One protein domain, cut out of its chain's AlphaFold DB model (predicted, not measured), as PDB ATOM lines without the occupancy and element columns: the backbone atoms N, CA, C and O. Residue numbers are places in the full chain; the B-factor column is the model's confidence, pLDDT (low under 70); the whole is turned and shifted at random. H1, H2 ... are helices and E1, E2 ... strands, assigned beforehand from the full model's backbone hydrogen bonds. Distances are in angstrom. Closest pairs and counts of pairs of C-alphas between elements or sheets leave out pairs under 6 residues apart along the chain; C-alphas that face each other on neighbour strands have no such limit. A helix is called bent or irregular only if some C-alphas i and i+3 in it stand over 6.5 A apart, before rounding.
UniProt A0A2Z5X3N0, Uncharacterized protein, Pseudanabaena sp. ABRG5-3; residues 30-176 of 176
ATOM      1  N   ALA A  30      30.402 -44.818 -21.232       79.88
ATOM      2  CA  ALA A  30      30.174 -43.577 -21.973       79.88
ATOM      3  C   ALA A  30      30.890 -42.396 -21.296       79.88
ATOM      4  O   ALA A  30      30.877 -42.290 -20.070       79.88
ATOM      5  N   TYR A  31      31.507 -41.502 -22.072       81.56
ATOM      6  CA  TYR A  31      32.091 -40.257 -21.562       81.56
ATOM      7  C   TYR A  31      32.149 -39.157 -22.624       81.56
ATOM      8  O   TYR A  31      32.199 -39.412 -23.828       81.56
ATOM      9  N   HIS A  32      32.220 -37.918 -22.141       83.12
ATOM     10  CA  HIS A  32      32.388 -36.731 -22.968       83.12
ATOM     11  C   HIS A  32      33.870 -36.459 -23.226       83.12
ATOM     12  O   HIS A  32      34.658 -36.295 -22.290       83.12
ATOM     13  N   LYS A  33      34.249 -36.334 -24.496       86.38
ATOM     14  CA  LYS A  33      35.583 -35.882 -24.901       86.38
ATOM     15  C   LYS A  33      35.510 -34.433 -25.370       86.38
ATOM     16  O   LYS A  33      34.672 -34.086 -26.201       86.38
ATOM     17  N   THR A  34      36.394 -33.588 -24.845       89.62
ATOM     18  CA  THR A  34      36.516 -32.182 -25.251       89.62
ATOM     19  C   THR A  34      37.974 -31.730 -25.280       89.62
ATOM     20  O   THR A  34      38.776 -32.161 -24.456       89.62
ATOM     21  N   ASN A  35      38.318 -30.835 -26.211       90.56
ATOM     22  CA  ASN A  35      39.638 -30.193 -26.295       90.56
ATOM     23  C   ASN A  35      39.753 -28.919 -25.432       90.56
ATOM     24  O   ASN A  35      40.722 -28.169 -25.550       90.56
ATOM     25  N   LYS A  36      38.769 -28.656 -24.564       92.12
ATOM     26  CA  LYS A  36      38.672 -27.441 -23.744       92.12
ATOM     27  C   LYS A  36      39.959 -27.090 -23.000       92.12
ATOM     28  O   LYS A  36      40.379 -25.939 -23.034       92.12
ATOM     29  N   TRP A  37      40.588 -28.062 -22.344       90.44
ATOM     30  CA  TRP A  37      41.778 -27.817 -21.524       90.44
ATOM     31  C   TRP A  37      42.973 -27.328 -22.345       90.44
ATOM     32  O   TRP A  37      43.612 -26.351 -21.968       90.44
ATOM     33  N   GLU A  38      43.215 -27.941 -23.502       92.19
ATOM     34  CA  GLU A  38      44.267 -27.530 -24.434       92.19
ATOM     35  C   GLU A  38      44.017 -26.111 -24.966       92.19
ATOM     36  O   GLU A  38      44.902 -25.254 -24.952       92.19
ATOM     37  N   ARG A  39      42.775 -25.826 -25.379       93.06
ATOM     38  CA  ARG A  39      42.387 -24.501 -25.887       93.06
ATOM     39  C   ARG A  39      42.541 -23.421 -24.813       93.06
ATOM     40  O   ARG A  39      43.042 -22.338 -25.110       93.06
ATOM     41  N   ARG A  40      42.179 -23.717 -23.560       92.81
ATOM     42  CA  ARG A  40      42.347 -22.785 -22.435       92.81
ATOM     43  C   ARG A  40      43.809 -22.540 -22.091       92.81
ATOM     44  O   ARG A  40      44.179 -21.379 -21.957       92.81
ATOM     45  N   ALA A  41      44.645 -23.576 -22.053       91.56
ATOM     46  CA  ALA A  41      46.079 -23.415 -21.813       91.56
ATOM     47  C   ALA A  41      46.726 -22.453 -22.828       91.56
ATOM     48  O   ALA A  41      47.481 -21.557 -22.453       91.56
ATOM     49  N   ASN A  42      46.350 -22.565 -24.106       92.25
ATOM     50  CA  ASN A  42      46.818 -21.655 -25.154       92.25
ATOM     51  C   ASN A  42      46.325 -20.208 -24.962       92.25
ATOM     52  O   ASN A  42      47.063 -19.259 -25.235       92.25
ATOM     53  N   LEU A  43      45.089 -20.017 -24.490       93.25
ATOM     54  CA  LEU A  43      44.540 -18.686 -24.202       93.25
ATOM     55  C   LEU A  43      45.188 -18.025 -22.984       93.25
ATOM     56  O   LEU A  43      45.394 -16.809 -23.004       93.25
ATOM     57  N   GLU A  44      45.479 -18.817 -21.954       94.88
ATOM     58  CA  GLU A  44      46.005 -18.396 -20.650       94.88
ATOM     59  C   GLU A  44      47.533 -18.183 -20.668       94.88
ATOM     60  O   GLU A  44      48.090 -17.639 -19.717       94.88
ATOM     61  N   ASN A  45      48.222 -18.519 -21.768       93.00
ATOM     62  CA  ASN A  45      49.676 -18.384 -21.917       93.00
ATOM     63  C   ASN A  45      50.173 -16.925 -21.786       93.00
ATOM     64  O   ASN A  45      50.239 -16.176 -22.765       93.00
ATOM     65  N   GLY A  46      50.513 -16.514 -20.561       91.69
ATOM     66  CA  GLY A  46      50.942 -15.152 -20.223       91.69
ATOM     67  C   GLY A  46      49.798 -14.138 -20.086       91.69
ATOM     68  O   GLY A  46      50.045 -12.944 -19.906       91.69
ATOM     69  N   TRP A  47      48.545 -14.591 -20.148       96.06
ATOM     70  CA  TRP A  47      47.355 -13.750 -20.032       96.06
ATOM     71  C   TRP A  47      46.589 -14.074 -18.755       96.06
ATOM     72  O   TRP A  47      46.498 -15.225 -18.349       96.06
ATOM     73  N   VAL A  48      45.957 -13.064 -18.157       94.69
ATOM     74  CA  VAL A  48      44.845 -13.332 -17.236       94.69
ATOM     75  C   VAL A  48      43.566 -13.338 -18.049       94.69
ATOM     76  O   VAL A  48      43.294 -12.370 -18.759       94.69
ATOM     77  N   VAL A  49      42.820 -14.437 -17.975       95.00
ATOM     78  CA  VAL A  49      41.634 -14.684 -18.797       95.00
ATOM     79  C   VAL A  49      40.405 -14.801 -17.906       95.00
ATOM     80  O   VAL A  49      40.398 -15.526 -16.914       95.00
ATOM     81  N   PHE A  50      39.352 -14.098 -18.293       92.81
ATOM     82  CA  PHE A  50      38.032 -14.135 -17.691       92.81
ATOM     83  C   PHE A  50      37.085 -14.793 -18.678       92.81
ATOM     84  O   PHE A  50      36.973 -14.359 -19.825       92.81
ATOM     85  N   TYR A  51      36.410 -15.843 -18.235       90.81
ATOM     86  CA  TYR A  51      35.492 -16.603 -19.068       90.81
ATOM     87  C   TYR A  51      34.054 -16.313 -18.663       90.81
ATOM     88  O   TYR A  51      33.751 -16.236 -17.472       90.81
ATOM     89  N   SER A  52      33.152 -16.225 -19.636       89.38
ATOM     90  CA  SER A  52      31.723 -16.317 -19.349       89.38
ATOM     91  C   SER A  52      31.304 -17.773 -19.143       89.38
ATOM     92  O   SER A  52      32.096 -18.717 -19.277       89.38
ATOM     93  N   LYS A  53      30.004 -17.968 -18.904       88.75
ATOM     94  CA  LYS A  53      29.374 -19.278 -19.078       88.75
ATOM     95  C   LYS A  53      29.591 -19.786 -20.504       88.75
ATOM     96  O   LYS A  53      29.582 -19.004 -21.455       88.75
ATOM     97  N   GLU A  54      29.815 -21.089 -20.614       89.69
ATOM     98  CA  GLU A  54      29.833 -21.793 -21.892       89.69
ATOM     99  C   GLU A  54      28.412 -21.834 -22.462       89.69
ATOM    100  O   GLU A  54      27.452 -22.014 -21.713       89.69
ATOM    101  N   ILE A  55      28.293 -21.645 -23.771       89.25
ATOM    102  CA  ILE A  55      27.032 -21.616 -24.505       89.25
ATOM    103  C   ILE A  55      27.012 -22.752 -25.527       89.25
ATOM    104  O   ILE A  55      28.036 -23.129 -26.111       89.25
ATOM    105  N   SER A  56      25.829 -23.311 -25.742       89.62
ATOM    106  CA  SER A  56      25.591 -24.352 -26.739       89.62
ATOM    107  C   SER A  56      25.636 -23.805 -28.169       89.62
ATOM    108  O   SER A  56      25.485 -22.606 -28.403       89.62
ATOM    109  N   HIS A  57      25.771 -24.696 -29.155       89.50
ATOM    110  CA  HIS A  57      25.637 -24.326 -30.565       89.50
ATOM    111  C   HIS A  57      24.283 -23.681 -30.886       89.50
ATOM    112  O   HIS A  57      24.221 -22.689 -31.602       89.50
ATOM    113  N   ALA A  58      23.196 -24.183 -30.296       88.88
ATOM    114  CA  ALA A  58      21.870 -23.603 -30.489       88.88
ATOM    115  C   ALA A  58      21.766 -22.175 -29.926       88.88
ATOM    116  O   ALA A  58      21.128 -21.315 -30.530       88.88
ATOM    117  N   GLU A  59      22.384 -21.900 -28.774       86.62
ATOM    118  CA  GLU A  59      22.458 -20.542 -28.226       86.62
ATOM    119  C   GLU A  59      23.331 -19.631 -29.085       86.62
ATOM    120  O   GLU A  59      22.968 -18.480 -29.312       86.62
ATOM    121  N   GLU A  60      24.439 -20.145 -29.610       88.75
ATOM    122  CA  GLU A  60      25.309 -19.397 -30.513       88.75
ATOM    123  C   GLU A  60      24.568 -18.948 -31.782       88.75
ATOM    124  O   GLU A  60      24.632 -17.766 -32.125       88.75
ATOM    125  N   LEU A  61      23.755 -19.822 -32.383       87.00
ATOM    126  CA  LEU A  61      22.900 -19.469 -33.520       87.00
ATOM    127  C   LEU A  61      21.863 -18.394 -33.161       87.00
ATOM    128  O   LEU A  61      21.627 -17.475 -33.947       87.00
ATOM    129  N   LYS A  62      21.267 -18.457 -31.961       85.81
ATOM    130  CA  LYS A  62      20.330 -17.425 -31.478       85.81
ATOM    131  C   LYS A  62      21.020 -16.072 -31.308       85.81
ATOM    132  O   LYS A  62      20.461 -15.049 -31.697       85.81
ATOM    133  N   ILE A  63      22.235 -16.058 -30.762       85.38
ATOM    134  CA  ILE A  63      23.044 -14.841 -30.623       85.38
ATOM    135  C   ILE A  63      23.400 -14.283 -32.000       85.38
ATOM    136  O   ILE A  63      23.275 -13.079 -32.214       85.38
ATOM    137  N   ALA A  64      23.822 -15.132 -32.939       83.25
ATOM    138  CA  ALA A  64      24.156 -14.718 -34.297       83.25
ATOM    139  C   ALA A  64      22.945 -14.085 -35.001       83.25
ATOM    140  O   ALA A  64      23.060 -12.993 -35.560       83.25
ATOM    141  N   ALA A  65      21.766 -14.704 -34.894       79.44
ATOM    142  CA  ALA A  65      20.519 -14.157 -35.425       79.44
ATOM    143  C   ALA A  65      20.156 -12.808 -34.782       79.44
ATOM    144  O   ALA A  65      19.842 -11.850 -35.491       79.44
ATOM    145  N   ALA A  66      20.267 -12.695 -33.454       80.25
ATOM    146  CA  ALA A  66      20.017 -11.446 -32.735       80.25
ATOM    147  C   ALA A  66      21.008 -10.340 -33.131       80.25
ATOM    148  O   ALA A  66      20.623  -9.181 -33.277       80.25
ATOM    149  N   LEU A  67      22.278 -10.687 -33.362       79.31
ATOM    150  CA  LEU A  67      23.269  -9.752 -33.883       79.31
ATOM    151  C   LEU A  67      22.870  -9.272 -35.278       79.31
ATOM    152  O   LEU A  67      22.945  -8.073 -35.519       79.31
ATOM    153  N   ILE A  68      22.453 -10.148 -36.190       74.06
ATOM    154  CA  ILE A  68      22.014  -9.740 -37.536       74.06
ATOM    155  C   ILE A  68      20.806  -8.799 -37.445       74.06
ATOM    156  O   ILE A  68      20.839  -7.723 -38.039       74.06
ATOM    157  N   ALA A  69      19.799  -9.144 -36.638       70.50
ATOM    158  CA  ALA A  69      18.619  -8.307 -36.415       70.50
ATOM    159  C   ALA A  69      18.974  -6.918 -35.848       70.50
ATOM    160  O   ALA A  69      18.453  -5.900 -36.297       70.50
ATOM    161  N   ASP A  70      19.929  -6.843 -34.918       71.94
ATOM    162  CA  ASP A  70      20.412  -5.571 -34.375       71.94
ATOM    163  C   ASP A  70      21.126  -4.690 -35.419       71.94
ATOM    164  O   ASP A  70      21.175  -3.470 -35.249       71.94
ATOM    165  N   ALA A  71      21.708  -5.277 -36.474       66.56
ATOM    166  CA  ALA A  71      22.272  -4.514 -37.593       66.56
ATOM    167  C   ALA A  71      21.198  -3.996 -38.558       66.56
ATOM    168  O   ALA A  71      21.419  -2.962 -39.182       66.56
ATOM    169  N   THR A  72      20.068  -4.693 -38.690       61.41
ATOM    170  CA  THR A  72      19.037  -4.374 -39.685       61.41
ATOM    171  C   THR A  72      17.903  -3.506 -39.141       61.41
ATOM    172  O   THR A  72      17.349  -2.720 -39.903       61.41
ATOM    173  N   VAL A  73      17.557  -3.606 -37.851       56.28
ATOM    174  CA  VAL A  73      16.309  -3.024 -37.302       56.28
ATOM    175  C   VAL A  73      16.534  -1.839 -36.348       56.28
ATOM    176  O   VAL A  73      15.575  -1.260 -35.862       56.28
ATOM    177  N   SER A  74      17.778  -1.381 -36.157       51.66
ATOM    178  CA  SER A  74      18.174  -0.243 -35.300       51.66
ATOM    179  C   SER A  74      18.035  -0.469 -33.778       51.66
ATOM    180  O   SER A  74      16.978  -0.789 -33.247       51.66
ATOM    181  N   GLY A  75      19.146  -0.275 -33.050       53.50
ATOM    182  CA  GLY A  75      19.150  -0.049 -31.594       53.50
ATOM    183  C   GLY A  75      20.091  -0.932 -30.767       53.50
ATOM    184  O   GLY A  75      20.598  -0.484 -29.740       53.50
ATOM    185  N   GLY A  76      20.400  -2.157 -31.199       57.75
ATOM    186  CA  GLY A  76      21.329  -3.023 -30.460       57.75
ATOM    187  C   GLY A  76      20.794  -3.600 -29.142       57.75
ATOM    188  O   GLY A  76      21.594  -4.071 -28.333       57.75
ATOM    189  N   GLY A  77      19.484  -3.506 -28.894       63.16
ATOM    190  CA  GLY A  77      18.862  -3.826 -27.606       63.16
ATOM    191  C   GLY A  77      18.818  -5.322 -27.293       63.16
ATOM    192  O   GLY A  77      19.047  -5.710 -26.147       63.16
ATOM    193  N   ALA A  78      18.602  -6.169 -28.305       65.00
ATOM    194  CA  ALA A  78      18.455  -7.611 -28.107       65.00
ATOM    195  C   ALA A  78      19.774  -8.259 -27.658       65.00
ATOM    196  O   ALA A  78      19.800  -9.043 -26.708       65.00
ATOM    197  N   THR A  79      20.898  -7.892 -28.282       69.00
ATOM    198  CA  THR A  79      22.210  -8.436 -27.892       69.00
ATOM    199  C   THR A  79      22.841  -7.701 -26.714       69.00
ATOM    200  O   THR A  79      23.661  -8.287 -26.006       69.00
ATOM    201  N   ALA A  80      22.436  -6.454 -26.443       67.56
ATOM    202  CA  ALA A  80      22.867  -5.739 -25.247       67.56
ATOM    203  C   ALA A  80      22.429  -6.463 -23.968       67.56
ATOM    204  O   ALA A  80      23.264  -6.662 -23.090       67.56
ATOM    205  N   ALA A  81      21.176  -6.922 -23.883       68.88
ATOM    206  CA  ALA A  81      20.682  -7.662 -22.719       68.88
ATOM    207  C   ALA A  81      21.449  -8.975 -22.489       68.88
ATOM    208  O   ALA A  81      21.779  -9.311 -21.354       68.88
ATOM    209  N   TYR A  82      21.794  -9.681 -23.570       72.94
ATOM    210  CA  TYR A  82      22.510 -10.955 -23.492       72.94
ATOM    211  C   TYR A  82      23.930 -10.799 -22.925       72.94
ATOM    212  O   TYR A  82      24.371 -11.583 -22.087       72.94
ATOM    213  N   PHE A  83      24.649  -9.759 -23.356       82.50
ATOM    214  CA  PHE A  83      26.044  -9.546 -22.967       82.50
ATOM    215  C   PHE A  83      26.237  -8.576 -21.797       82.50
ATOM    216  O   PHE A  83      27.353  -8.475 -21.289       82.50
ATOM    217  N   ALA A  84      25.194  -7.873 -21.344       80.31
ATOM    218  CA  ALA A  84      25.304  -6.841 -20.310       80.31
ATOM    219  C   ALA A  84      25.899  -7.365 -18.997       80.31
ATOM    220  O   ALA A  84      26.793  -6.718 -18.444       80.31
ATOM    221  N   ASN A  85      25.445  -8.537 -18.536       82.00
ATOM    222  CA  ASN A  85      25.935  -9.150 -17.298       82.00
ATOM    223  C   ASN A  85      27.405  -9.548 -17.429       82.00
ATOM    224  O   ASN A  85      28.226  -9.138 -16.612       82.00
ATOM    225  N   PHE A  86      27.762 -10.240 -18.516       84.88
ATOM    226  CA  PHE A  86      29.149 -10.630 -18.767       84.88
ATOM    227  C   PHE A  86      30.078  -9.414 -18.902       84.88
ATOM    228  O   PHE A  86      31.182  -9.416 -18.356       84.88
ATOM    229  N   ALA A  87      29.626  -8.347 -19.568       86.12
ATOM    230  CA  ALA A  87      30.369  -7.095 -19.665       86.12
ATOM    231  C   ALA A  87      30.554  -6.426 -18.291       86.12
ATOM    232  O   ALA A  87      31.632  -5.915 -18.004       86.12
ATOM    233  N   SER A  88      29.533  -6.439 -17.432       87.81
ATOM    234  CA  SER A  88      29.607  -5.857 -16.086       87.81
ATOM    235  C   SER A  88      30.590  -6.615 -15.189       87.81
ATOM    236  O   SER A  88      31.520  -6.022 -14.634       87.81
ATOM    237  N   GLU A  89      30.443  -7.939 -15.115       87.94
ATOM    238  CA  GLU A  89      31.314  -8.815 -14.324       87.94
ATOM    239  C   GLU A  89      32.769  -8.715 -14.788       87.94
ATOM    240  O   GLU A  89      33.678  -8.496 -13.982       87.94
ATOM    241  N   SER A  90      32.989  -8.783 -16.104       88.00
ATOM    242  CA  SER A  90      34.331  -8.714 -16.676       88.00
ATOM    243  C   SER A  90      34.971  -7.345 -16.493       88.00
ATOM    244  O   SER A  90      36.174  -7.272 -16.260       88.00
ATOM    245  N   LEU A  91      34.201  -6.251 -16.555       91.38
ATOM    246  CA  LEU A  91      34.735  -4.915 -16.296       91.38
ATOM    247  C   LEU A  91      35.271  -4.806 -14.867       91.38
ATOM    248  O   LEU A  91      36.385  -4.326 -14.671       91.38
ATOM    249  N   SER A  92      34.513  -5.283 -13.878       91.56
ATOM    250  CA  SER A  92      34.953  -5.288 -12.479       91.56
ATOM    251  C   SER A  92      36.260  -6.072 -12.301       91.56
ATOM    252  O   SER A  92      37.221  -5.578 -11.702       91.56
ATOM    253  N   GLN A  93      36.342  -7.260 -12.906       92.00
ATOM    254  CA  GLN A  93      37.534  -8.106 -12.845       92.00
ATOM    255  C   GLN A  93      38.739  -7.486 -13.573       92.00
ATOM    256  O   GLN A  93      39.841  -7.465 -13.026       92.00
ATOM    257  N   LEU A  94      38.533  -6.895 -14.754       91.19
ATOM    258  CA  LEU A  94      39.570  -6.182 -15.509       91.19
ATOM    259  C   LEU A  94      40.129  -4.997 -14.727       91.19
ATOM    260  O   LEU A  94      41.341  -4.808 -14.698       91.19
ATOM    261  N   LEU A  95      39.266  -4.209 -14.084       92.88
ATOM    262  CA  LEU A  95      39.692  -3.081 -13.256       92.88
ATOM    263  C   LEU A  95      40.491  -3.558 -12.037       92.88
ATOM    264  O   LEU A  95      41.515  -2.959 -11.711       92.88
ATOM    265  N   SER A  96      40.064  -4.648 -11.395       92.94
ATOM    266  CA  SER A  96      40.796  -5.261 -10.281       92.94
ATOM    267  C   SER A  96      42.197  -5.715 -10.707       92.94
ATOM    268  O   SER A  96      43.189  -5.351 -10.074       92.94
ATOM    269  N   GLU A  97      42.310  -6.430 -11.827       91.56
ATOM    270  CA  GLU A  97      43.599  -6.918 -12.329       91.56
ATOM    271  C   GLU A  97      44.498  -5.800 -12.865       91.56
ATOM    272  O   GLU A  97      45.702  -5.800 -12.606       91.56
ATOM    273  N   ALA A  98      43.933  -4.799 -13.543       90.25
ATOM    274  CA  ALA A  98      44.681  -3.623 -13.978       90.25
ATOM    275  C   ALA A  98      45.266  -2.857 -12.782       90.25
ATOM    276  O   ALA A  98      46.430  -2.459 -12.823       90.25
ATOM    277  N   ARG A  99      44.500  -2.710 -11.689       93.19
ATOM    278  CA  ARG A  99      44.970  -2.063 -10.455       93.19
ATOM    279  C   ARG A  99      46.159  -2.795  -9.833       93.19
ATOM    280  O   ARG A  99      47.073  -2.137  -9.349       93.19
ATOM    281  N   LYS A 100      46.157  -4.132  -9.857       91.00
ATOM    282  CA  LYS A 100      47.259  -4.956  -9.328       91.00
ATOM    283  C   LYS A 100      48.506  -4.893 -10.212       91.00
ATOM    284  O   LYS A 100      49.608  -4.723  -9.706       91.00
ATOM    285  N   LYS A 101      48.342  -5.041 -11.531       86.69
ATOM    286  CA  LYS A 101      49.463  -5.201 -12.479       86.69
ATOM    287  C   LYS A 101      50.103  -3.885 -12.920       86.69
ATOM    288  O   LYS A 101      51.302  -3.847 -13.208       86.69
ATOM    289  N   SER A 102      49.304  -2.824 -12.994       87.81
ATOM    290  CA  SER A 102      49.726  -1.512 -13.485       87.81
ATOM    291  C   SER A 102      49.054  -0.385 -12.689       87.81
ATOM    292  O   SER A 102      48.289   0.400 -13.252       87.81
ATOM    293  N   PRO A 103      49.346  -0.251 -11.380       90.62
ATOM    294  CA  PRO A 103      48.729   0.775 -10.535       90.62
ATOM    295  C   PRO A 103      48.969   2.198 -11.062       90.62
ATOM    296  O   PRO A 103      48.080   3.040 -10.983       90.62
ATOM    297  N   GLN A 104      50.132   2.443 -11.674       91.50
ATOM    298  CA  GLN A 104      50.510   3.740 -12.246       91.50
ATOM    299  C   GLN A 104      49.621   4.164 -13.426       91.50
ATOM    300  O   GLN A 104      49.392   5.353 -13.626       91.50
ATOM    301  N   THR A 105      49.093   3.208 -14.197       89.19
ATOM    302  CA  THR A 105      48.240   3.487 -15.366       89.19
ATOM    303  C   THR A 105      46.768   3.149 -15.123       89.19
ATOM    304  O   THR A 105      45.933   3.342 -16.007       89.19
ATOM    305  N   PHE A 106      46.416   2.716 -13.904       92.62
ATOM    306  CA  PHE A 106      45.070   2.276 -13.535       92.62
ATOM    307  C   PHE A 106      44.001   3.338 -13.797       92.62
ATOM    308  O   PHE A 106      42.945   3.018 -14.338       92.62
ATOM    309  N   GLN A 107      44.258   4.602 -13.457       92.19
ATOM    310  CA  GLN A 107      43.254   5.651 -13.647       92.19
ATOM    311  C   GLN A 107      42.995   5.922 -15.135       92.19
ATOM    312  O   GLN A 107      41.844   6.040 -15.554       92.19
ATOM    313  N   ALA A 108      44.051   5.935 -15.953       91.50
ATOM    314  CA  ALA A 108      43.922   6.030 -17.403       91.50
ATOM    315  C   ALA A 108      43.176   4.814 -17.974       91.50
ATOM    316  O   ALA A 108      42.307   4.973 -18.830       91.50
ATOM    317  N   PHE A 109      43.448   3.612 -17.459       92.44
ATOM    318  CA  PHE A 109      42.734   2.396 -17.836       92.44
ATOM    319  C   PHE A 109      41.240   2.475 -17.495       92.44
ATOM    320  O   PHE A 109      40.403   2.284 -18.376       92.44
ATOM    321  N   LYS A 110      40.901   2.839 -16.253       93.00
ATOM    322  CA  LYS A 110      39.524   2.995 -15.764       93.00
ATOM    323  C   LYS A 110      38.723   4.005 -16.585       93.00
ATOM    324  O   LYS A 110      37.562   3.755 -16.886       93.00
ATOM    325  N   ASN A 111      39.340   5.117 -16.974       92.19
ATOM    326  CA  ASN A 111      38.674   6.147 -17.771       92.19
ATOM    327  C   ASN A 111      38.415   5.700 -19.223       92.19
ATOM    328  O   ASN A 111      37.464   6.159 -19.850       92.19
ATOM    329  N   ASN A 112      39.251   4.811 -19.767       92.12
ATOM    330  CA  ASN A 112      39.185   4.396 -21.170       92.12
ATOM    331  C   ASN A 112      38.420   3.088 -21.404       92.12
ATOM    332  O   ASN A 112      37.899   2.879 -22.504       92.12
ATOM    333  N   LEU A 113      38.379   2.190 -20.417       92.56
ATOM    334  CA  LEU A 113      37.626   0.944 -20.485       92.56
ATOM    335  C   LEU A 113      36.269   1.125 -19.800       92.56
ATOM    336  O   LEU A 113      36.123   0.921 -18.599       92.56
ATOM    337  N   THR A 114      35.263   1.503 -20.583       91.06
ATOM    338  CA  THR A 114      33.882   1.650 -20.107       91.06
ATOM    339  C   THR A 114      33.064   0.389 -20.377       91.06
ATOM    340  O   THR A 114      33.370  -0.379 -21.293       91.06
ATOM    341  N   HIS A 115      31.966   0.207 -19.633       89.62
ATOM    342  CA  HIS A 115      31.009  -0.886 -19.872       89.62
ATOM    343  C   HIS A 115      30.521  -0.904 -21.325       89.62
ATOM    344  O   HIS A 115      30.581  -1.939 -21.981       89.62
ATOM    345  N   LYS A 116      30.168   0.265 -21.877       88.12
ATOM    346  CA  LYS A 116      29.737   0.413 -23.275       88.12
ATOM    347  C   LYS A 116      30.809  -0.036 -24.273       88.12
ATOM    348  O   LYS A 116      30.490  -0.721 -25.243       88.12
ATOM    349  N   LYS A 117      32.077   0.325 -24.042       89.38
ATOM    350  CA  LYS A 117      33.196  -0.078 -24.910       89.38
ATOM    351  C   LYS A 117      33.425  -1.587 -24.858       89.38
ATOM    352  O   LYS A 117      33.632  -2.210 -25.899       89.38
ATOM    353  N   LEU A 118      33.331  -2.178 -23.669       90.50
ATOM    354  CA  LEU A 118      33.468  -3.618 -23.491       90.50
ATOM    355  C   LEU A 118      32.307  -4.379 -24.142       90.50
ATOM    356  O   LEU A 118      32.545  -5.296 -24.919       90.50
ATOM    357  N   LEU A 119      31.070  -3.936 -23.914       88.50
ATOM    358  CA  LEU A 119      29.871  -4.490 -24.539       88.50
ATOM    359  C   LEU A 119      29.954  -4.436 -26.068       88.50
ATOM    360  O   LEU A 119      29.679  -5.426 -26.742       88.50
ATOM    361  N   SER A 120      30.380  -3.299 -26.621       87.81
ATOM    362  CA  SER A 120      30.596  -3.162 -28.062       87.81
ATOM    363  C   SER A 120      31.671  -4.126 -28.565       87.81
ATOM    364  O   SER A 120      31.469  -4.751 -29.598       87.81
ATOM    365  N   SER A 121      32.776  -4.285 -27.833       90.31
ATOM    366  CA  SER A 121      33.862  -5.200 -28.212       90.31
ATOM    367  C   SER A 121      33.420  -6.663 -28.180       90.31
ATOM    368  O   SER A 121      33.745  -7.409 -29.098       90.31
ATOM    369  N   ILE A 122      32.625  -7.063 -27.181       89.31
ATOM    370  CA  ILE A 122      32.034  -8.406 -27.102       89.31
ATOM    371  C   ILE A 122      31.164  -8.659 -28.334       89.31
ATOM    372  O   ILE A 122      31.383  -9.637 -29.044       89.31
ATOM    373  N   ARG A 123      30.236  -7.749 -28.648       86.75
ATOM    374  CA  ARG A 123      29.340  -7.888 -29.809       86.75
ATOM    375  C   ARG A 123      30.111  -7.999 -31.121       86.75
ATOM    376  O   ARG A 123      29.820  -8.881 -31.925       86.75
ATOM    377  N   THR A 124      31.114  -7.145 -31.322       87.38
ATOM    378  CA  THR A 124      31.978  -7.218 -32.505       87.38
ATOM    379  C   THR A 124      32.747  -8.535 -32.537       87.38
ATOM    380  O   THR A 124      32.854  -9.142 -33.600       87.38
ATOM    381  N   SER A 125      33.210  -9.035 -31.385       89.81
ATOM    382  CA  SER A 125      34.007 -10.259 -31.353       89.81
ATOM    383  C   SER A 125      33.247 -11.510 -31.795       89.81
ATOM    384  O   SER A 125      33.803 -12.425 -32.399       89.81
ATOM    385  N   PHE A 126      31.934 -11.517 -31.567       85.56
ATOM    386  CA  PHE A 126      31.049 -12.577 -32.037       85.56
ATOM    387  C   PHE A 126      30.785 -12.534 -33.546       85.56
ATOM    388  O   PHE A 126      30.390 -13.552 -34.106       85.56
ATOM    389  N   ARG A 127      31.002 -11.389 -34.205       81.25
ATOM    390  CA  ARG A 127      30.868 -11.247 -35.664       81.25
ATOM    391  C   ARG A 127      32.186 -11.450 -36.401       81.25
ATOM    392  O   ARG A 127      32.200 -12.052 -37.466       81.25
ATOM    393  N   SER A 128      33.270 -10.900 -35.861       81.88
ATOM    394  CA  SER A 128      34.528 -10.697 -36.592       81.88
ATOM    395  C   SER A 128      35.725 -11.439 -35.991       81.88
ATOM    396  O   SER A 128      36.835 -11.293 -36.495       81.88
ATOM    397  N   GLY A 129      35.526 -12.233 -34.935       87.75
ATOM    398  CA  GLY A 129      36.608 -12.922 -34.229       87.75
ATOM    399  C   GLY A 129      37.231 -12.071 -33.118       87.75
ATOM    400  O   GLY A 129      36.606 -11.160 -32.597       87.75
ATOM    401  N   GLU A 130      38.456 -12.376 -32.693       93.94
ATOM    402  CA  GLU A 130      39.062 -11.688 -31.545       93.94
ATOM    403  C   GLU A 130      39.283 -10.181 -31.797       93.94
ATOM    404  O   GLU A 130      39.898  -9.780 -32.784       93.94
ATOM    405  N   ILE A 131      38.853  -9.344 -30.850       95.50
ATOM    406  CA  ILE A 131      39.076  -7.895 -30.842       95.50
ATOM    407  C   ILE A 131      40.163  -7.558 -29.833       95.50
ATOM    408  O   ILE A 131      40.021  -7.852 -28.648       95.50
ATOM    409  N   LYS A 132      41.230  -6.894 -30.284       95.50
ATOM    410  CA  LYS A 132      42.339  -6.437 -29.434       95.50
ATOM    411  C   LYS A 132      42.274  -4.928 -29.228       95.50
ATOM    412  O   LYS A 132      42.062  -4.169 -30.167       95.50
ATOM    413  N   MET A 133      42.498  -4.497 -27.996       94.50
ATOM    414  CA  MET A 133      42.548  -3.102 -27.572       94.50
ATOM    415  C   MET A 133      43.838  -2.867 -26.792       94.50
ATOM    416  O   MET A 133      44.186  -3.662 -25.921       94.50
ATOM    417  N   ASN A 134      44.522  -1.755 -27.056       93.62
ATOM    418  CA  ASN A 134      45.587  -1.266 -26.186       93.62
ATOM    419  C   ASN A 134      45.042  -0.098 -25.361       93.62
ATOM    420  O   ASN A 134      44.524   0.872 -25.920       93.62
ATOM    421  N   ILE A 135      45.084  -0.219 -24.037       91.06
ATOM    422  CA  ILE A 135      44.560   0.781 -23.113       91.06
ATOM    423  C   ILE A 135      45.593   1.005 -22.018       91.06
ATOM    424  O   ILE A 135      45.833   0.124 -21.196       91.06
ATOM    425  N   ALA A 136      46.171   2.206 -21.983       88.75
ATOM    426  CA  ALA A 136      47.099   2.628 -20.933       88.75
ATOM    427  C   ALA A 136      48.273   1.641 -20.718       88.75
ATOM    428  O   ALA A 136      48.643   1.327 -19.583       88.75
ATOM    429  N   GLY A 137      48.823   1.126 -21.826       86.44
ATOM    430  CA  GLY A 137      49.930   0.166 -21.825       86.44
ATOM    431  C   GLY A 137      49.532  -1.272 -21.486       86.44
ATOM    432  O   GLY A 137      50.410  -2.114 -21.366       86.44
ATOM    433  N   LEU A 138      48.239  -1.570 -21.325       91.19
ATOM    434  CA  LEU A 138      47.721  -2.926 -21.166       91.19
ATOM    435  C   LEU A 138      47.050  -3.372 -22.463       91.19
ATOM    436  O   LEU A 138      46.261  -2.634 -23.059       91.19
ATOM    437  N   THR A 139      47.318  -4.605 -22.883       95.25
ATOM    438  CA  THR A 139      46.580  -5.224 -23.985       95.25
ATOM    439  C   THR A 139      45.379  -5.968 -23.421       95.25
ATOM    440  O   THR A 139      45.535  -6.873 -22.603       95.25
ATOM    441  N   VAL A 140      44.185  -5.617 -23.889       95.31
ATOM    442  CA  VAL A 140      42.930  -6.320 -23.612       95.31
ATOM    443  C   VAL A 140      42.466  -6.984 -24.900       95.31
ATOM    444  O   VAL A 140      42.431  -6.333 -25.940       95.31
ATOM    445  N   ALA A 141      42.096  -8.259 -24.856       96.38
ATOM    446  CA  ALA A 141      41.504  -8.948 -25.995       96.38
ATOM    447  C   ALA A 141      40.168  -9.588 -25.615       96.38
ATOM    448  O   ALA A 141      40.018 -10.110 -24.513       96.38
ATOM    449  N   VAL A 142      39.196  -9.519 -26.515       95.88
ATOM    450  CA  VAL A 142      37.831 -10.016 -26.329       95.88
ATOM    451  C   VAL A 142      37.525 -10.983 -27.456       95.88
ATOM    452  O   VAL A 142      37.717 -10.642 -28.622       95.88
ATOM    453  N   GLY A 143      37.045 -12.174 -27.128       94.88
ATOM    454  CA  GLY A 143      36.800 -13.201 -28.127       94.88
ATOM    455  C   GLY A 143      35.845 -14.282 -27.658       94.88
ATOM    456  O   GLY A 143      35.199 -14.186 -26.615       94.88
ATOM    457  N   LYS A 144      35.768 -15.331 -28.473       93.69
ATOM    458  CA  LYS A 144      34.968 -16.527 -28.233       93.69
ATOM    459  C   LYS A 144      35.823 -17.737 -28.553       93.69
ATOM    460  O   LYS A 144      36.302 -17.874 -29.675       93.69
ATOM    461  N   GLU A 145      36.008 -18.600 -27.570       93.75
ATOM    462  CA  GLU A 145      36.683 -19.872 -27.768       93.75
ATOM    463  C   GLU A 145      35.683 -20.926 -28.241       93.75
ATOM    464  O   GLU A 145      34.510 -20.866 -27.873       93.75
ATOM    465  N   THR A 146      36.124 -21.867 -29.075       93.62
ATOM    466  CA  THR A 146      35.276 -22.951 -29.589       93.62
ATOM    467  C   THR A 146      35.853 -24.284 -29.154       93.62
ATOM    468  O   THR A 146      37.018 -24.583 -29.421       93.62
ATOM    469  N   TYR A 147      35.028 -25.090 -28.495       92.50
ATOM    470  CA  TYR A 147      35.402 -26.406 -28.011       92.50
ATOM    471  C   TYR A 147      34.707 -27.476 -28.836       92.50
ATOM    472  O   TYR A 147      33.480 -27.497 -28.959       92.50
ATOM    473  N   ASN A 148      35.512 -28.389 -29.368       91.94
ATOM    474  CA  ASN A 148      34.996 -29.576 -30.023       91.94
ATOM    475  C   ASN A 148      34.486 -30.539 -28.955       91.94
ATOM    476  O   ASN A 148      35.103 -30.689 -27.890       91.94
ATOM    477  N   ARG A 149      33.362 -31.191 -29.246       87.81
ATOM    478  CA  ARG A 149      32.753 -32.190 -28.373       87.81
ATOM    479  C   ARG A 149      32.530 -33.488 -29.132       87.81
ATOM    480  O   ARG A 149      32.233 -33.491 -30.325       87.81
ATOM    481  N   ALA A 150      32.699 -34.593 -28.425       89.69
ATOM    482  CA  ALA A 150      32.319 -35.906 -28.906       89.69
ATOM    483  C   ALA A 150      31.784 -36.746 -27.747       89.69
ATOM    484  O   ALA A 150      32.278 -36.653 -26.620       89.69
ATOM    485  N   GLU A 151      30.790 -37.570 -28.052       87.69
ATOM    486  CA  GLU A 151      30.309 -38.625 -27.165       87.69
ATOM    487  C   GLU A 151      31.054 -39.902 -27.513       87.69
ATOM    488  O   GLU A 151      31.002 -40.359 -28.657       87.69
ATOM    489  N   CYS A 152      31.774 -40.458 -26.546       89.56
ATOM    490  CA  CYS A 152      32.600 -41.635 -26.752       89.56
ATOM    491  C   CYS A 152      32.070 -42.807 -25.934       89.56
ATOM    492  O   CYS A 152      31.731 -42.668 -24.760       89.56
ATOM    493  N   LEU A 153      32.043 -43.974 -26.565       89.06
ATOM    494  CA  LEU A 153      31.732 -45.256 -25.955       89.06
ATOM    495  C   LEU A 153      32.974 -46.139 -26.057       89.06
ATOM    496  O   LEU A 153      33.558 -46.280 -27.136       89.06
ATOM    497  N   LYS A 154      33.375 -46.758 -24.948       85.88
ATOM    498  CA  LYS A 154      34.305 -47.890 -24.998       85.88
ATOM    499  C   LYS A 154      33.503 -49.150 -25.264       85.88
ATOM    500  O   LYS A 154      32.567 -49.436 -24.539       85.88
ATOM    501  N   VAL A 155      33.844 -49.879 -26.318       81.50
ATOM    502  CA  VAL A 155      33.219 -51.165 -26.641       81.50
ATOM    503  C   VAL A 155      34.352 -52.150 -26.889       81.50
ATOM    504  O   VAL A 155      35.138 -51.965 -27.820       81.50
ATOM    505  N   PHE A 156      34.488 -53.149 -26.012       82.56
ATOM    506  CA  PHE A 156      35.594 -54.118 -26.027       82.56
ATOM    507  C   PHE A 156      36.984 -53.451 -26.051       82.56
ATOM    508  O   PHE A 156      37.834 -53.766 -26.886       82.56
ATOM    509  N   GLY A 157      37.193 -52.450 -25.189       78.62
ATOM    510  CA  GLY A 157      38.462 -51.719 -25.081       78.62
ATOM    511  C   GLY A 157      38.779 -50.757 -26.234       78.62
ATOM    512  O   GLY A 157      39.781 -50.047 -26.169       78.62
ATOM    513  N   LYS A 158      37.935 -50.676 -27.273       81.94
ATOM    514  CA  LYS A 158      38.100 -49.737 -28.394       81.94
ATOM    515  C   LYS A 158      37.196 -48.518 -28.223       81.94
ATOM    516  O   LYS A 158      36.003 -48.656 -27.961       81.94
ATOM    517  N   GLU A 159      37.769 -47.328 -28.400       87.56
ATOM    518  CA  GLU A 159      37.039 -46.056 -28.382       87.56
ATOM    519  C   GLU A 159      36.240 -45.893 -29.688       87.56
ATOM    520  O   GLU A 159      36.783 -45.991 -30.793       87.56
ATOM    521  N   ARG A 160      34.936 -45.649 -29.563       87.94
ATOM    522  CA  ARG A 160      34.039 -45.261 -30.655       87.94
ATOM    523  C   ARG A 160      33.418 -43.920 -30.292       87.94
ATOM    524  O   ARG A 160      32.633 -43.855 -29.352       87.94
ATOM    525  N   CYS A 161      33.784 -42.866 -31.014       89.69
ATOM    526  CA  CYS A 161      33.283 -41.520 -30.754       89.69
ATOM    527  C   CYS A 161      32.389 -41.024 -31.883       89.69
ATOM    528  O   CYS A 161      32.717 -41.181 -33.059       89.69
ATOM    529  N   THR A 162      31.315 -40.351 -31.497       89.12
ATOM    530  CA  THR A 162      30.445 -39.598 -32.392       89.12
ATOM    531  C   THR A 162      30.632 -38.118 -32.097       89.12
ATOM    532  O   THR A 162      30.434 -37.677 -30.962       89.12
ATOM    533  N   SER A 163      31.031 -37.349 -33.108       89.06
ATOM    534  CA  SER A 163      31.158 -35.896 -32.984       89.06
ATOM    535  C   SER A 163      29.806 -35.272 -32.650       89.06
ATOM    536  O   SER A 163      28.795 -35.594 -33.274       89.06
ATOM    537  N   THR A 164      29.795 -34.357 -31.688       90.56
ATOM    538  CA  THR A 164      28.622 -33.556 -31.333       90.56
ATOM    539  C   THR A 164      28.858 -32.087 -31.663       90.56
ATOM    540  O   THR A 164      30.003 -31.678 -31.873       90.56
ATOM    541  N   PRO A 165      27.790 -31.271 -31.761       91.25
ATOM    542  CA  PRO A 165      27.946 -29.846 -32.002       91.25
ATOM    543  C   PRO A 165      28.875 -29.194 -30.975       91.25
ATOM    544  O   PRO A 165      28.819 -29.491 -29.778       91.25
ATOM    545  N   ASN A 166      29.707 -28.277 -31.460       92.00
ATOM    546  CA  ASN A 166      30.657 -27.551 -30.632       92.00
ATOM    547  C   ASN A 166      29.952 -26.723 -29.555       92.00
ATOM    548  O   ASN A 166      28.804 -26.296 -29.702       92.00
ATOM    549  N   THR A 167      30.682 -26.437 -28.485       92.31
ATOM    550  CA  THR A 167      30.304 -25.395 -27.533       92.31
ATOM    551  C   THR A 167      31.229 -24.207 -27.657       92.31
ATOM    552  O   THR A 167      32.330 -24.292 -28.208       92.31
ATOM    553  N   PHE A 168      30.760 -23.068 -27.168       92.12
ATOM    554  CA  PHE A 168      31.469 -21.813 -27.299       92.12
ATOM    555  C   PHE A 168      31.606 -21.157 -25.938       92.12
ATOM    556  O   PHE A 168      30.692 -21.215 -25.121       92.12
ATOM    557  N   GLN A 169      32.732 -20.510 -25.681       92.25
ATOM    558  CA  GLN A 169      32.939 -19.801 -24.429       92.25
ATOM    559  C   GLN A 169      33.537 -18.424 -24.691       92.25
ATOM    560  O   GLN A 169      34.713 -18.309 -25.045       92.25
ATOM    561  N   PRO A 170      32.731 -17.368 -24.534       92.81
ATOM    562  CA  PRO A 170      33.226 -16.002 -24.528       92.81
ATOM    563  C   PRO A 170      34.315 -15.804 -23.485       92.81
ATOM    564  O   PRO A 170      34.245 -16.326 -22.367       92.81
ATOM    565  N   TYR A 171      35.317 -15.022 -23.862       94.75
ATOM    566  CA  TYR A 171      36.413 -14.663 -22.985       94.75
ATOM    567  C   TYR A 171      36.806 -13.203 -23.154       94.75
ATOM    568  O   TYR A 171      36.661 -12.597 -24.219       94.75
ATOM    569  N   ILE A 172      37.372 -12.658 -22.085       95.56
ATOM    570  CA  ILE A 172      38.113 -11.407 -22.101       95.56
ATOM    571  C   ILE A 172      39.444 -11.663 -21.412       95.56
ATOM    572  O   ILE A 172      39.485 -12.249 -20.337       95.56
ATOM    573  N   ARG A 173      40.545 -11.238 -22.020       95.12
ATOM    574  CA  ARG A 173      41.887 -11.457 -21.487       95.12
ATOM    575  C   ARG A 173      42.693 -10.178 -21.430       95.12
ATOM    576  O   ARG A 173      42.531  -9.301 -22.274       95.12
ATOM    577  N   ILE A 174      43.569 -10.083 -20.438       95.00
ATOM    578  CA  ILE A 174      44.431  -8.927 -20.210       95.00
ATOM    579  C   ILE A 174      45.884  -9.341 -19.972       95.00
ATOM    580  O   ILE A 174      46.175 -10.256 -19.192       95.00
ATOM    581  N   LYS A 175      46.800  -8.631 -20.628       93.69
ATOM    582  CA  LYS A 175      48.243  -8.697 -20.386       93.69
ATOM    583  C   LYS A 175      48.842  -7.297 -20.320       93.69
ATOM    584  O   LYS A 175      48.248  -6.336 -20.813       93.69
ATOM    585  N   LYS A 176      50.016  -7.216 -19.708       85.88
ATOM    586  CA  LYS A 176      50.889  -6.050 -19.803       85.88
ATOM    587  C   LYS A 176      51.680  -6.122 -21.104       85.88
ATOM    588  O   LYS A 176      51.984  -7.259 -21.529       85.88
TER     589      LYS A 176
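Overview. This is residues 30 to 176 of the 176 residues of an uncharacterized protein of Pseudanabaena sp. ABRG5-3 (UniProt A0A2Z5X3N0). A long, bent, twisted hairpin of two strands, E4 and E5, runs the length of the domain; at one end E2 and E3 widen it into a small sheet with helices H3 and H5 packed over one face, while its other end reaches away from H2 to H5 with E1 alongside E4. H4 sits by the wide end, H2 slants away from the hairpin, and H1 lies beside the strands. The printed part has 147 residues, with five named helices and five named strands, which follow each other along the chain as E1, H1, E2, H2, H3, H4, H5, E3, E4 and E5; the class is mixed, helices and strands, and the sheet is branched, with four antiparallel neighbour pairs: E1 and E4, E2 and E5, E3 and E4, E4 and E5. It is only just loose, close to compact, with a radius of gyration of the C-alphas of 17.8 A, and spans 61 by 40 by 21 A.

Along the chain. E1, residues 30 to 34, begins at C-alpha 30 (30.174, -43.577, -21.973). H1 is residues 36 to 44, E2 48 to 51, and H2 57 to 72, 22.9 A long. H3, residues 77 to 101, is 34.2 A long, with a kink of 47 degrees near residue 85. H4 is residues 103 to 112, H5 115 to 128 and E3 131 to 135. E4, residues 138 to 155, is 50.7 A long and bends by 52 degrees at residue 142. E5, residues 158 to 175, is 43.0 A long, bends by 76 degrees at residue 162 and ends at C-alpha 175 (48.243, -8.697, -20.386). H3 and H4 are irregular: C-alphas 82 and 85 are 7.3 A apart, C-alphas 104 and 107 7.6 A.

Arrangement. The twisted sheet holds a meander, E3 E4 E5, each strand the antiparallel neighbour of the one before. N 145 and O 169 of the hairpin E4 and E5 are 2.9 A apart, within hydrogen-bond range. E1 and E3 lie on one side of E4, E5 on the other; N 31 and O 152 are 2.9 A apart, N 133 and O 140 2.8 A. E2 is beside E5, with N 50 and O 172 2.8 A apart. H3 and H5 are on the same face, at heights of 9.1 A and 7.8 A over the sheet. They touch, closest at the C-alphas of Ala 87 and Leu 119, 5.5 A, at a steep tilt of 67 degrees, opposite ways. H2 only grazes the sheet with residues 57 to 60; its residues 63 to 70 touch H3, about perpendicular at 76 degrees, the closest C-alphas being those of Ala 66 and Thr 79, 6.1 A. H4 only grazes the sheet with residues 105 to 112. H1 is on the sheet, over none of its strands. Every O i to N i+4 pair is within hydrogen-bond range in H1 and H2, against 18 of 21 in H3, 4 of 6 in H4 and 9 of 10 in H5.

Size, cuts and confidence. The C-alphas farthest apart, those of Gln 107 and Phe 156, are 61.5 A from each other. The printed part has no cut, and its links between named elements are tight. Its mean pLDDT is 87.1; residues 71 to 81 are under 70.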